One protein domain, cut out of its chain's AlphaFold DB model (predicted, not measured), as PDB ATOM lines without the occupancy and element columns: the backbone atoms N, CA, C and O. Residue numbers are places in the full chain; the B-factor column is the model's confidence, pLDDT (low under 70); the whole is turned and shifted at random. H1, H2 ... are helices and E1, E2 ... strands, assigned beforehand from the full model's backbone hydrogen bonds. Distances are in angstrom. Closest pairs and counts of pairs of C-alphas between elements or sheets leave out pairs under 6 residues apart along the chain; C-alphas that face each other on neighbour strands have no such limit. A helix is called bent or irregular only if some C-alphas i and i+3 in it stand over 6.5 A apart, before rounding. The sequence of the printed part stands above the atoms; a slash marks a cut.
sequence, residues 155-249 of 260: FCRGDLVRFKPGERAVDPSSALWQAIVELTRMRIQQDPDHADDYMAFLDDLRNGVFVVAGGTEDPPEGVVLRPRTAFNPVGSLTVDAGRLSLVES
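Overview. This is residues 155 to 249 of the 260 residues of an uncharacterized protein of Chthonomonadales bacterium (UniProt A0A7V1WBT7). A curled, strongly twisted sheet of five strands, like part of a barrel, makes one end of the domain; a helical hairpin of H1 and H2 makes the other, meeting the sheet with the last residues of H2. The printed part has 95 residues, with two named helices and five named strands in the order E1 H1 H2 E2 E3 E4 E5; the antiparallel sheet runs E4 E3 E2 E1 E5. The class is mixed, helices and strands. The whole is compact, with a radius of gyration of the C-alphas of 13.7 A, and only just elongated, spanning 41 by 27 by 24 A.

Arrangement. E1, residues 160 to 163, is antiparallel to edge strand E5, residues 244 to 248; N 162 and O 245 are within hydrogen-bond range at 2.8 A. H1, residues 175 to 190, touches H2, residues 192 to 207, with residues 181 to 188 alone; they run opposite ways at a shallow tilt of 18 degrees, the closest C-alphas being Ile 188 and Ala 195, 5.1 A apart. H2 only grazes the sheet, with residues 201 to 207; H1 is not on it. E2, residues 209 to 215, pairs with E1 over 209 to 211, with N 210 and O 161 2.9 A apart, and with E3, residues 222 to 226, over 211 to 215, with N 213 and O 224 2.7 A apart. E4, residues 237 to 240, ends the meander E2 E3 E4, each strand the antiparallel neighbour of the one before; N 239 and O 223 are 2.9 A apart. Every O i to N i+4 pair is within hydrogen-bond range in H1, and 10 of 12 in H2, which is irregular: C-alphas 193 and 196 are 7.9 A apart.

Along the chain. E1 begins at C-alpha 160 (38.308, 46.655, 25.628) and spans 10.6 A. H1 spans 22.9 A, H2 23.3 A, E2 17.1 A, E3 13.3 A and E4 10.0 A. E5, 12.3 A, ends at C-alpha 248 (36.617, 49.491, 29.391).

Size, cuts and confidence. The farthest C-alphas, Gln 189 and Pro 220, are 41.7 A apart. The printed part has no cut; the link from E1 to H1 is long, 11 residues. Of the model, 18 printed residues have pLDDT under 70, among them 155 to 159 and 215 to 222.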
ATOM      1  N   PHE A 155      45.713  55.525  20.623       43.12
ATOM      2  CA  PHE A 155      45.281  55.552  22.021       43.12
ATOM      3  C   PHE A 155      44.137  54.588  22.358       43.12
ATOM      4  O   PHE A 155      43.923  54.308  23.531       43.12
ATOM      5  N   CYS A 156      43.436  54.035  21.361       50.47
ATOM      6  CA  CYS A 156      42.506  52.933  21.605       50.47
ATOM      7  C   CYS A 156      43.221  51.590  21.740       50.47
ATOM      8  O   CYS A 156      42.613  50.632  22.199       50.47
ATOM      9  N   ARG A 157      44.505  51.479  21.372       62.16
ATOM     10  CA  ARG A 157      45.241  50.216  21.472       62.16
ATOM     11  C   ARG A 157      45.307  49.754  22.929       62.16
ATOM     12  O   ARG A 157      45.908  50.409  23.773       62.16
ATOM     13  N   GLY A 158      44.749  48.578  23.205       64.50
ATOM     14  CA  GLY A 158      44.618  48.062  24.569       64.50
ATOM     15  C   GLY A 158      43.233  48.255  25.192       64.50
ATOM     16  O   GLY A 158      42.943  47.559  26.162       64.50
ATOM     17  N   ASP A 159      42.375  49.111  24.629       68.38
ATOM     18  CA  ASP A 159      40.999  49.280  25.099       68.38
ATOM     19  C   ASP A 159      40.172  48.024  24.836       68.38
ATOM     20  O   ASP A 159      40.331  47.343  23.812       68.38
ATOM     21  N   LEU A 160      39.260  47.742  25.769       78.31
ATOM     22  CA  LEU A 160      38.308  46.655  25.628       78.31
ATOM     23  C   LEU A 160      37.075  47.160  24.901       78.31
ATOM     24  O   LEU A 160      36.393  48.086  25.344       78.31
ATOM     25  N   VAL A 161      36.767  46.511  23.791       82.44
ATOM     26  CA  VAL A 161      35.619  46.813  22.945       82.44
ATOM     27  C   VAL A 161      34.762  45.580  22.786       82.44
ATOM     28  O   VAL A 161      35.223  44.450  22.946       82.44
ATOM     29  N   ARG A 162      33.504  45.797  22.430       87.06
ATOM     30  CA  ARG A 162      32.607  44.733  22.013       87.06
ATOM     31  C   ARG A 162      31.854  45.098  20.750       87.06
ATOM     32  O   ARG A 162      31.587  46.277  20.513       87.06
ATOM     33  N   PHE A 163      31.441  44.091  19.992       81.06
ATOM     34  CA  PHE A 163      30.444  44.289  18.941       81.06
ATOM     35  C   PHE A 163      29.156  44.881  19.531       81.06
ATOM     36  O   PHE A 163      28.818  44.641  20.696       81.06
ATOM     37  N   LYS A 164      28.445  45.693  18.743       75.25
ATOM     38  CA  LYS A 164      27.163  46.279  19.152       75.25
ATOM     39  C   LYS A 164      26.218  45.206  19.708       75.25
ATOM     40  O   LYS A 164      26.220  44.078  19.212       75.25
ATOM     41  N   PRO A 165      25.372  45.542  20.698       71.31
ATOM     42  CA  PRO A 165      24.389  44.602  21.225       71.31
ATOM     43  C   PRO A 165      23.571  43.956  20.095       71.31
ATOM     44  O   PRO A 165      22.910  44.656  19.334       71.31
ATOM     45  N   GLY A 166      23.638  42.626  19.981       69.75
ATOM     46  CA  GLY A 166      22.964  41.847  18.932       69.75
ATOM     47  C   GLY A 166      23.869  41.382  17.786       69.75
ATOM     48  O   GLY A 166      23.528  40.413  17.110       69.75
ATOM     49  N   GLU A 167      25.042  41.988  17.607       75.50
ATOM     50  CA  GLU A 167      26.059  41.514  16.669       75.50
ATOM     51  C   GLU A 167      27.029  40.555  17.366       75.50
ATOM     52  O   GLU A 167      27.499  40.808  18.474       75.50
ATOM     53  N   ARG A 168      27.339  39.435  16.708       75.06
ATOM     54  CA  ARG A 168      28.345  38.473  17.174       75.06
ATOM     55  C   ARG A 168      29.581  38.564  16.294       75.06
ATOM     56  O   ARG A 168      29.466  38.757  15.087       75.06
ATOM     57  N   ALA A 169      30.746  38.363  16.903       77.56
ATOM     58  CA  ALA A 169      32.006  38.288  16.170       77.56
ATOM     59  C   ALA A 169      32.097  37.015  15.322       77.56
ATOM     60  O   ALA A 169      32.554  37.049  14.184       77.56
ATOM     61  N   VAL A 170      31.618  35.900  15.881       81.69
ATOM     62  CA  VAL A 170      31.518  34.603  15.211       81.69
ATOM     63  C   VAL A 170      30.147  34.009  15.515       81.69
ATOM     64  O   VAL A 170      29.680  34.051  16.653       81.69
ATOM     65  N   ASP A 171      29.493  33.452  14.499       82.88
ATOM     66  CA  ASP A 171      28.231  32.741  14.680       82.88
ATOM     67  C   ASP A 171      28.465  31.361  15.339       82.88
ATOM     68  O   ASP A 171      29.191  30.545  14.766       82.88
ATOM     69  N   PRO A 172      27.845  31.046  16.495       82.38
ATOM     70  CA  PRO A 172      27.974  29.746  17.152       82.38
ATOM     71  C   PRO A 172      27.461  28.548  16.345       82.38
ATOM     72  O   PRO A 172      27.861  27.414  16.620       82.38
ATOM     73  N   SER A 173      26.588  28.764  15.353       85.69
ATOM     74  CA  SER A 173      26.193  27.703  14.413       85.69
ATOM     75  C   SER A 173      27.200  27.460  13.287       85.69
ATOM     76  O   SER A 173      27.046  26.501  12.533       85.69
ATOM     77  N   SER A 174      28.240  28.287  13.157       88.00
ATOM     78  CA  SER A 174      29.217  28.158  12.076       88.00
ATOM     79  C   SER A 174      30.218  27.021  12.307       88.00
ATOM     80  O   SER A 174      30.607  26.713  13.436       88.00
ATOM     81  N   ALA A 175      30.715  26.435  11.212       88.06
ATOM     82  CA  ALA A 175      31.798  25.449  11.259       88.06
ATOM     83  C   ALA A 175      33.094  26.028  11.861       88.06
ATOM     84  O   ALA A 175      33.833  25.315  12.535       88.06
ATOM     85  N   LEU A 176      33.338  27.331  11.672       84.38
ATOM     86  CA  LEU A 176      34.470  28.038  12.272       84.38
ATOM     87  C   LEU A 176      34.395  28.013  13.804       84.38
ATOM     88  O   LEU A 176      35.385  27.702  14.458       84.38
ATOM     89  N   TRP A 177      33.218  28.286  14.375       87.75
ATOM     90  CA  TRP A 177      33.016  28.209  15.821       87.75
ATOM     91  C   TRP A 177      33.281  26.802  16.364       87.75
ATOM     92  O   TRP A 177      33.994  26.655  17.354       87.75
ATOM     93  N   GLN A 178      32.768  25.763  15.693       90.06
ATOM     94  CA  GLN A 178      32.999  24.373  16.103       90.06
ATOM     95  C   GLN A 178      34.493  24.019  16.099       90.06
ATOM     96  O   GLN A 178      34.996  23.489  17.087       90.06
ATOM     97  N   ALA A 179      35.222  24.404  15.047       89.88
ATOM     98  CA  ALA A 179      36.665  24.186  14.964       89.88
ATOM     99  C   ALA A 179      37.436  24.909  16.084       89.88
ATOM    100  O   ALA A 179      38.342  24.336  16.685       89.88
ATOM    101  N   ILE A 180      37.059  26.151  16.415       89.62
ATOM    102  CA  ILE A 180      37.675  26.907  17.516       89.62
ATOM    103  C   ILE A 180      37.423  26.217  18.862       89.62
ATOM    104  O   ILE A 180      38.347  26.092  19.668       89.62
ATOM    105  N   VAL A 181      36.204  25.732  19.109       91.81
ATOM    106  CA  VAL A 181      35.861  24.996  20.337       91.81
ATOM    107  C   VAL A 181      36.661  23.697  20.445       91.81
ATOM    108  O   VAL A 181      37.192  23.393  21.515       91.81
ATOM    109  N   GLU A 182      36.791  22.940  19.355       92.06
ATOM    110  CA  GLU A 182      37.585  21.708  19.323       92.06
ATOM    111  C   GLU A 182      39.072  21.974  19.587       92.06
ATOM    112  O   GLU A 182      39.664  21.321  20.450       92.06
ATOM    113  N   LEU A 183      39.657  22.984  18.934       90.62
ATOM    114  CA  LEU A 183      41.042  23.405  19.171       90.62
ATOM    115  C   LEU A 183      41.265  23.853  20.617       90.62
ATOM    116  O   LEU A 183      42.267  23.490  21.233       90.62
ATOM    117  N   THR A 184      40.319  24.602  21.182       90.94
ATOM    118  CA  THR A 184      40.391  25.052  22.578       90.94
ATOM    119  C   THR A 184      40.324  23.862  23.536       90.94
ATOM    120  O   THR A 184      41.116  23.780  24.472       90.94
ATOM    121  N   ARG A 185      39.456  22.875  23.271       92.69
ATOM    122  CA  ARG A 185      39.380  21.634  24.059       92.69
ATOM    123  C   ARG A 185      40.689  20.849  24.010       92.69
ATOM    124  O   ARG A 185      41.150  20.382  25.048       92.69
ATOM    125  N   MET A 186      41.293  20.716  22.828       91.94
ATOM    126  CA  MET A 186      42.607  20.083  22.689       91.94
ATOM    127  C   MET A 186      43.681  20.849  23.468       91.94
ATOM    128  O   MET A 186      44.528  20.227  24.106       91.94
ATOM    129  N   ARG A 187      43.632  22.187  23.463       90.38
ATOM    130  CA  ARG A 187      44.591  23.017  24.196       90.38
ATOM    131  C   ARG A 187      44.465  22.853  25.710       90.38
ATOM    132  O   ARG A 187      45.481  22.649  26.361       90.38
ATOM    133  N   ILE A 188      43.243  22.832  26.243       91.75
ATOM    134  CA  ILE A 188      42.966  22.559  27.664       91.75
ATOM    135  C   ILE A 188      43.520  21.190  28.089       91.75
ATOM    136  O   ILE A 188      44.078  21.055  29.169       91.75
ATOM    137  N   GLN A 189      43.404  20.162  27.242       93.44
ATOM    138  CA  GLN A 189      43.953  18.834  27.549       93.44
ATOM    139  C   GLN A 189      45.487  18.817  27.610       93.44
ATOM    140  O   GLN A 189      46.059  18.025  28.356       93.44
ATOM    141  N   GLN A 190      46.148  19.656  26.810       91.50
ATOM    142  CA  GLN A 190      47.610  19.764  26.763       91.50
ATOM    143  C   GLN A 190      48.176  20.679  27.853       91.50
ATOM    144  O   GLN A 190      49.338  20.529  28.224       91.50
ATOM    145  N   ASP A 191      47.378  21.634  28.324       90.94
ATOM    146  CA  ASP A 191      47.772  22.684  29.259       90.94
ATOM    147  C   ASP A 191      46.606  22.994  30.221       90.94
ATOM    148  O   ASP A 191      45.920  24.011  30.080       90.94
ATOM    149  N   PRO A 192      46.311  22.074  31.160       89.94
ATOM    150  CA  PRO A 192      45.144  22.175  32.033       89.94
ATOM    151  C   PRO A 192      45.241  23.323  33.045       89.94
ATOM    152  O   PRO A 192      44.208  23.811  33.495       89.94
ATOM    153  N   ASP A 193      46.451  23.788  33.366       92.38
ATOM    154  CA  ASP A 193      46.676  24.866  34.337       92.38
ATOM    155  C   ASP A 193      46.167  26.231  33.831       92.38
ATOM    156  O   ASP A 193      45.856  27.107  34.633       92.38
ATOM    157  N   HIS A 194      46.013  26.391  32.511       88.19
ATOM    158  CA  HIS A 194      45.462  27.594  31.870       88.19
ATOM    159  C   HIS A 194      44.038  27.382  31.329       88.19
ATOM    160  O   HIS A 194      43.564  28.142  30.481       88.19
ATOM    161  N   ALA A 195      43.333  26.341  31.790       89.38
ATOM    162  CA  ALA A 195      42.001  26.008  31.288       89.38
ATOM    163  C   ALA A 195      41.001  27.167  31.419       89.38
ATOM    164  O   ALA A 195      40.209  27.395  30.501       89.38
ATOM    165  N   ASP A 196      41.076  27.925  32.513       88.75
ATOM    166  CA  ASP A 196      40.208  29.077  32.761       88.75
ATOM    167  C   ASP A 196      40.437  30.199  31.738       88.75
ATOM    168  O   ASP A 196      39.471  30.756  31.217       88.75
ATOM    169  N   ASP A 197      41.690  30.470  31.355       85.44
ATOM    170  CA  ASP A 197      42.024  31.462  30.324       85.44
ATOM    171  C   ASP A 197      41.496  31.039  28.947       85.44
ATOM    172  O   ASP A 197      40.974  31.848  28.176       85.44
ATOM    173  N   TYR A 198      41.591  29.748  28.628       92.00
ATOM    174  CA  TYR A 198      41.070  29.191  27.380       92.00
ATOM    175  C   TYR A 198      39.536  29.223  27.324       92.00
ATOM    176  O   TYR A 198      38.957  29.478  26.264       92.00
ATOM    177  N   MET A 199      38.865  29.021  28.456       89.81
ATOM    178  CA  MET A 199      37.413  29.181  28.558       89.81
ATOM    179  C   MET A 199      36.998  30.655  28.483       89.81
ATOM    180  O   MET A 199      36.036  30.975  27.781       89.81
ATOM    181  N   ALA A 200      37.759  31.563  29.102       86.88
ATOM    182  CA  ALA A 200      37.550  33.005  28.997       86.88
ATOM    183  C   ALA A 200      37.679  33.500  27.546       86.88
ATOM    184  O   ALA A 200      36.873  34.316  27.104       86.88
ATOM    185  N   PHE A 201      38.618  32.947  26.768       90.88
ATOM    186  CA  PHE A 201      38.721  33.210  25.328       90.88
ATOM    187  C   PHE A 201      37.428  32.858  24.571       90.88
ATOM    188  O   PHE A 201      36.967  33.644  23.740       90.88
ATOM    189  N   LEU A 202      36.822  31.698  24.850       90.25
ATOM    190  CA  LEU A 202      35.567  31.297  24.203       90.25
ATOM    191  C   LEU A 202      34.409  32.214  24.598       90.25
ATOM    192  O   LEU A 202      33.590  32.569  23.747       90.25
ATOM    193  N   ASP A 203      34.339  32.614  25.865       88.56
ATOM    194  CA  ASP A 203      33.318  33.547  26.337       88.56
ATOM    195  C   ASP A 203      33.465  34.934  25.710       88.56
ATOM    196  O   ASP A 203      32.468  35.508  25.260       88.56
ATOM    197  N   ASP A 204      34.689  35.443  25.604       88.88
ATOM    198  CA  ASP A 204      34.993  36.693  24.913       88.88
ATOM    199  C   ASP A 204      34.580  36.621  23.447       88.88
ATOM    200  O   ASP A 204      33.853  37.488  22.961       88.88
ATOM    201  N   LEU A 205      34.960  35.549  22.751       87.88
ATOM    202  CA  LEU A 205      34.624  35.357  21.345       87.88
ATOM    203  C   LEU A 205      33.104  35.274  21.129       87.88
ATOM    204  O   LEU A 205      32.574  35.888  20.200       87.88
ATOM    205  N   ARG A 206      32.386  34.567  22.013       85.62
ATOM    206  CA  ARG A 206      30.919  34.435  21.981       85.62
ATOM    207  C   ARG A 206      30.211  35.768  22.205       85.62
ATOM    208  O   ARG A 206      29.208  36.044  21.547       85.62
ATOM    209  N   ASN A 207      30.718  36.569  23.137       84.44
ATOM    210  CA  ASN A 207      30.158  37.873  23.498       84.44
ATOM    211  C   ASN A 207      30.714  39.021  22.642       84.44
ATOM    212  O   ASN A 207      30.308  40.171  22.806       84.44
ATOM    213  N   GLY A 208      31.631  38.708  21.727       88.12
ATOM    214  CA  GLY A 208      32.264  39.661  20.834       88.12
ATOM    215  C   GLY A 208      33.162  40.669  21.546       88.12
ATOM    216  O   GLY A 208      33.200  41.805  21.097       88.12
ATOM    217  N   VAL A 209      33.840  40.291  22.633       89.31
ATOM    218  CA  VAL A 209      34.740  41.152  23.419       89.31
ATOM    219  C   VAL A 209      36.180  41.004  22.933       89.31
ATOM    220  O   VAL A 209      36.705  39.896  22.848       89.31
ATOM    221  N   PHE A 210      36.840  42.122  22.639       89.75
ATOM    222  CA  PHE A 210      38.199  42.143  22.100       89.75
ATOM    223  C   PHE A 210      39.012  43.317  22.628       89.75
ATOM    224  O   PHE A 210      38.474  44.297  23.135       89.75
ATOM    225  N   VAL A 211      40.323  43.216  22.439       85.69
ATOM    226  CA  VAL A 211      41.270  44.317  22.597       85.69
ATOM    227  C   VAL A 211      41.503  44.962  21.242       85.69
ATOM    228  O   VAL A 211      41.768  44.263  20.259       85.69
ATOM    229  N   VAL A 212      41.500  46.288  21.185       79.88
ATOM    230  CA  VAL A 212      41.958  47.001  19.989       79.88
ATOM    231  C   VAL A 212      43.471  46.822  19.833       79.88
ATOM    232  O   VAL A 212      44.259  47.093  20.741       79.88
ATOM    233  N   ALA A 213      43.891  46.345  18.667       77.25
ATOM    234  CA  ALA A 213      45.288  46.154  18.297       77.25
ATOM    235  C   ALA A 213      45.855  47.337  17.491       77.25
ATOM    236  O   ALA A 213      47.058  47.585  17.588       77.25
ATOM    237  N   GLY A 214      45.012  48.066  16.746       73.50
ATOM    238  CA  GLY A 214      45.386  49.238  15.944       73.50
ATOM    239  C   GLY A 214      44.373  49.552  14.832       73.50
ATOM    240  O   GLY A 214      43.287  48.979  14.818       73.50
ATOM    241  N   GLY A 215      44.735  50.439  13.900       68.12
ATOM    242  CA  GLY A 215      43.965  50.740  12.681       68.12
ATOM    243  C   GLY A 215      44.591  50.125  11.423       68.12
ATOM    244  O   GLY A 215      45.745  49.694  11.450       68.12
ATOM    245  N   THR A 216      43.835  50.062  10.325       58.31
ATOM    246  CA  THR A 216      44.349  49.654   9.002       58.31
ATOM    247  C   THR A 216      44.859  50.840   8.191       58.31
ATOM    248  O   THR A 216      44.299  51.927   8.287       58.31
ATOM    249  N   GLU A 217      45.880  50.617   7.355       52.97
ATOM    250  CA  GLU A 217      46.443  51.653   6.470       52.97
ATOM    251  C   GLU A 217      45.460  52.104   5.367       52.97
ATOM    252  O   GLU A 217      45.577  53.227   4.889       52.97
ATOM    253  N   ASP A 218      44.472  51.272   5.002       51.50
ATOM    254  CA  ASP A 218      43.384  51.597   4.061       51.50
ATOM    255  C   ASP A 218      42.257  50.534   4.167       51.50
ATOM    256  O   ASP A 218      42.598  49.344   4.227       51.50
ATOM    257  N   PRO A 219      40.938  50.856   4.178       48.88
ATOM    258  CA  PRO A 219      40.269  52.168   4.225       48.88
ATOM    259  C   PRO A 219      40.126  52.762   5.655       48.88
ATOM    260  O   PRO A 219      40.295  52.031   6.640       48.88
ATOM    261  N   PRO A 220      39.759  54.062   5.794       53.16
ATOM    262  CA  PRO A 220      39.730  54.844   7.050       53.16
ATOM    263  C   PRO A 220      38.686  54.426   8.117       53.16
ATOM    264  O   PRO A 220      38.433  55.143   9.085       53.16
ATOM    265  N   GLU A 221      38.073  53.255   7.979       57.38
ATOM    266  CA  GLU A 221      36.999  52.785   8.867       57.38
ATOM    267  C   GLU A 221      37.333  51.443   9.540       57.38
ATOM    268  O   GLU A 221      36.595  50.977  10.408       57.38
ATOM    269  N   GLY A 222      38.470  50.834   9.181       69.44
ATOM    270  CA  GLY A 222      38.910  49.541   9.698       69.44
ATOM    271  C   GLY A 222      39.665  49.626  11.028       69.44
ATOM    272  O   GLY A 222      40.619  50.392  11.184       69.44
ATOM    273  N   VAL A 223      39.264  48.776  11.972       75.94
ATOM    274  CA  VAL A 223      39.855  48.590  13.303       75.94
ATOM    275  C   VAL A 223      40.355  47.163  13.411       75.94
ATOM    276  O   VAL A 223      39.604  46.217  13.173       75.94
ATOM    277  N   VAL A 224      41.617  46.999  13.787       84.75
ATOM    278  CA  VAL A 224      42.226  45.694  14.020       84.75
ATOM    279  C   VAL A 224      41.997  45.306  15.474       84.75
ATOM    280  O   VAL A 224      42.400  46.023  16.389       84.75
ATOM    281  N   LEU A 225      41.376  44.154  15.695       86.25
ATOM    282  CA  LEU A 225      41.066  43.589  17.002       86.25
ATOM    283  C   LEU A 225      41.838  42.294  17.236       86.25
ATOM    284  O   LEU A 225      42.110  41.537  16.304       86.25
ATOM    285  N   ARG A 226      42.148  42.013  18.501       89.38
ATOM    286  CA  ARG A 226      42.723  40.741  18.952       89.38
ATOM    287  C   ARG A 226      42.030  40.252  20.227       89.38
ATOM    288  O   ARG A 226      41.524  41.080  20.989       89.38
ATOM    289  N   PRO A 227      42.021  38.943  20.508       87.88
ATOM    290  CA  PRO A 227      41.566  38.438  21.799       87.88
ATOM    291  C   PRO A 227      42.381  39.011  22.968       87.88
ATOM    292  O   PRO A 227      43.549  39.384  22.807       87.88
ATOM    293  N   ARG A 228      41.760  39.071  24.154       86.50
ATOM    294  CA  ARG A 228      42.428  39.498  25.400       86.50
ATOM    295  C   ARG A 228      43.508  38.510  25.835       86.50
ATOM    296  O   ARG A 228      44.535  38.910  26.377       86.50
ATOM    297  N   THR A 229      43.268  37.236  25.557       83.44
ATOM    298  CA  THR A 229      44.104  36.102  25.935       83.44
ATOM    299  C   THR A 229      45.334  35.967  25.042       83.44
ATOM    300  O   THR A 229      45.324  36.338  23.867       83.44
ATOM    301  N   ALA A 230      46.403  35.376  25.586       80.56
ATOM    302  CA  ALA A 230      47.581  35.001  24.802       80.56
ATOM    303  C   ALA A 230      47.273  33.869  23.803       80.56
ATOM    304  O   ALA A 230      47.861  33.800  22.725       80.56
ATOM    305  N   PHE A 231      46.316  32.999  24.141       83.06
ATOM    306  CA  PHE A 231      45.762  32.019  23.215       83.06
ATOM    307  C   PHE A 231      44.879  32.707  22.179       83.06
ATOM    308  O   PHE A 231      43.860  33.302  22.524       83.06
ATOM    309  N   ASN A 232      45.294  32.638  20.915       79.56
ATOM    310  CA  ASN A 232      44.643  33.343  19.820       79.56
ATOM    311  C   ASN A 232      44.619  32.497  18.529       79.56
ATOM    312  O   ASN A 232      45.395  32.751  17.605       79.56
ATOM    313  N   PRO A 233      43.734  31.489  18.438       78.94
ATOM    314  CA  PRO A 233      43.601  30.654  17.243       78.94
ATOM    315  C   PRO A 233      42.949  31.382  16.055       78.94
ATOM    316  O   PRO A 233      42.980  30.871  14.940       78.94
ATOM    317  N   VAL A 234      42.352  32.558  16.279       79.44
ATOM    318  CA  VAL A 234      41.648  33.348  15.252       79.44
ATOM    319  C   VAL A 234      42.516  34.437  14.619       79.44
ATOM    320  O   VAL A 234      42.144  34.989  13.588       79.44
ATOM    321  N   GLY A 235      43.677  34.747  15.203       84.00
ATOM    322  CA  GLY A 235      44.551  35.819  14.739       84.00
ATOM    323  C   GLY A 235      43.978  37.205  15.046       84.00
ATOM    324  O   GLY A 235      43.555  37.495  16.165       84.00
ATOM    325  N   SER A 236      44.014  38.099  14.068       86.00
ATOM    326  CA  SER A 236      43.483  39.458  14.191       86.00
ATOM    327  C   SER A 236      42.278  39.646  13.283       86.00
ATOM    328  O   SER A 236      42.261  39.130  12.166       86.00
ATOM    329  N   LEU A 237      41.303  40.425  13.737       83.69
ATOM    330  CA  LEU A 237      40.082  40.716  12.993       83.69
ATOM    331  C   LEU A 237      40.077  42.182  12.577       83.69
ATOM    332  O   LEU A 237      40.198  43.048  13.437       83.69
ATOM    333  N   THR A 238      39.896  42.460  11.290       85.75
ATOM    334  CA  THR A 238      39.641  43.823  10.808       85.75
ATOM    335  C   THR A 238      38.141  44.041  10.709       85.75
ATOM    336  O   THR A 238      37.449  43.288  10.022       85.75
ATOM    337  N   VAL A 239      37.630  45.058  11.395       78.19
ATOM    338  CA  VAL A 239      36.193  45.346  11.465       78.19
ATOM    339  C   VAL A 239      35.914  46.830  11.312       78.19
ATOM    340  O   VAL A 239      36.755  47.659  11.634       78.19
ATOM    341  N   ASP A 240      34.710  47.156  10.860       78.62
ATOM    342  CA  ASP A 240      34.232  48.534  10.822       78.62
ATOM    343  C   ASP A 240      34.051  49.086  12.250       78.62
ATOM    344  O   ASP A 240      33.341  48.511  13.083       78.62
ATOM    345  N   ALA A 241      34.689  50.226  12.503       68.69
ATOM    346  CA  ALA A 241      34.529  51.107  13.654       68.69
ATOM    347  C   ALA A 241      33.073  51.285  14.124       68.69
ATOM    348  O   ALA A 241      32.774  51.233  15.321       68.69
ATOM    349  N   GLY A 242      32.148  51.476  13.184       68.88
ATOM    350  CA  GLY A 242      30.725  51.657  13.429       68.88
ATOM    351  C   GLY A 242      30.042  50.436  14.042       68.88
ATOM    352  O   GLY A 242      28.921  50.560  14.532       68.88
ATOM    353  N   ARG A 243      30.688  49.264  14.065       74.25
ATOM    354  CA  ARG A 243      30.161  48.019  14.649       74.25
ATOM    355  C   ARG A 243      30.597  47.797  16.098       74.25
ATOM    356  O   ARG A 243      30.169  46.823  16.718       74.25
ATOM    357  N   LEU A 244      31.413  48.697  16.648       76.00
ATOM    358  CA  LEU A 244      32.018  48.558  17.969       76.00
ATOM    359  C   LEU A 244      31.382  49.478  19.015       76.00
ATOM    360  O   LEU A 244      30.886  50.566  18.728       76.00
ATOM    361  N   SER A 245      31.418  49.021  20.264       78.12
ATOM    362  CA  SER A 245      31.092  49.792  21.461       78.12
ATOM    363  C   SER A 245      32.177  49.580  22.516       78.12
ATOM    364  O   SER A 245      32.667  48.465  22.691       78.12
ATOM    365  N   LEU A 246      32.572  50.649  23.205       73.50
ATOM    366  CA  LEU A 246      33.604  50.598  24.241       73.50
ATOM    367  C   LEU A 246      33.066  49.909  25.507       73.50
ATOM    368  O   LEU A 246      31.945  50.195  25.931       73.50
ATOM    369  N   VAL A 247      33.867  49.020  26.095       77.94
ATOM    370  CA  VAL A 247      33.572  48.306  27.348       77.94
ATOM    371  C   VAL A 247      34.381  48.886  28.505       77.94
ATOM    372  O   VAL A 247      33.801  49.221  29.532       77.94
ATOM    373  N   GLU A 248      35.699  49.031  28.339       65.19
ATOM    374  CA  GLU A 248      36.617  49.491  29.391       65.19
ATOM    375  C   GLU A 248      37.837  50.215  28.791       65.19
ATOM    376  O   GLU A 248      38.279  49.877  27.691       65.19
ATOM    377  N   SER A 249      38.380  51.195  29.528       54.69
ATOM    378  CA  SER A 249      39.569  51.988  29.169       54.69
ATOM    379  C   SER A 249      40.589  52.039  30.315       54.69
ATOM    380  O   SER A 249      40.195  52.057  31.480       54.69
TER     381      SER A 249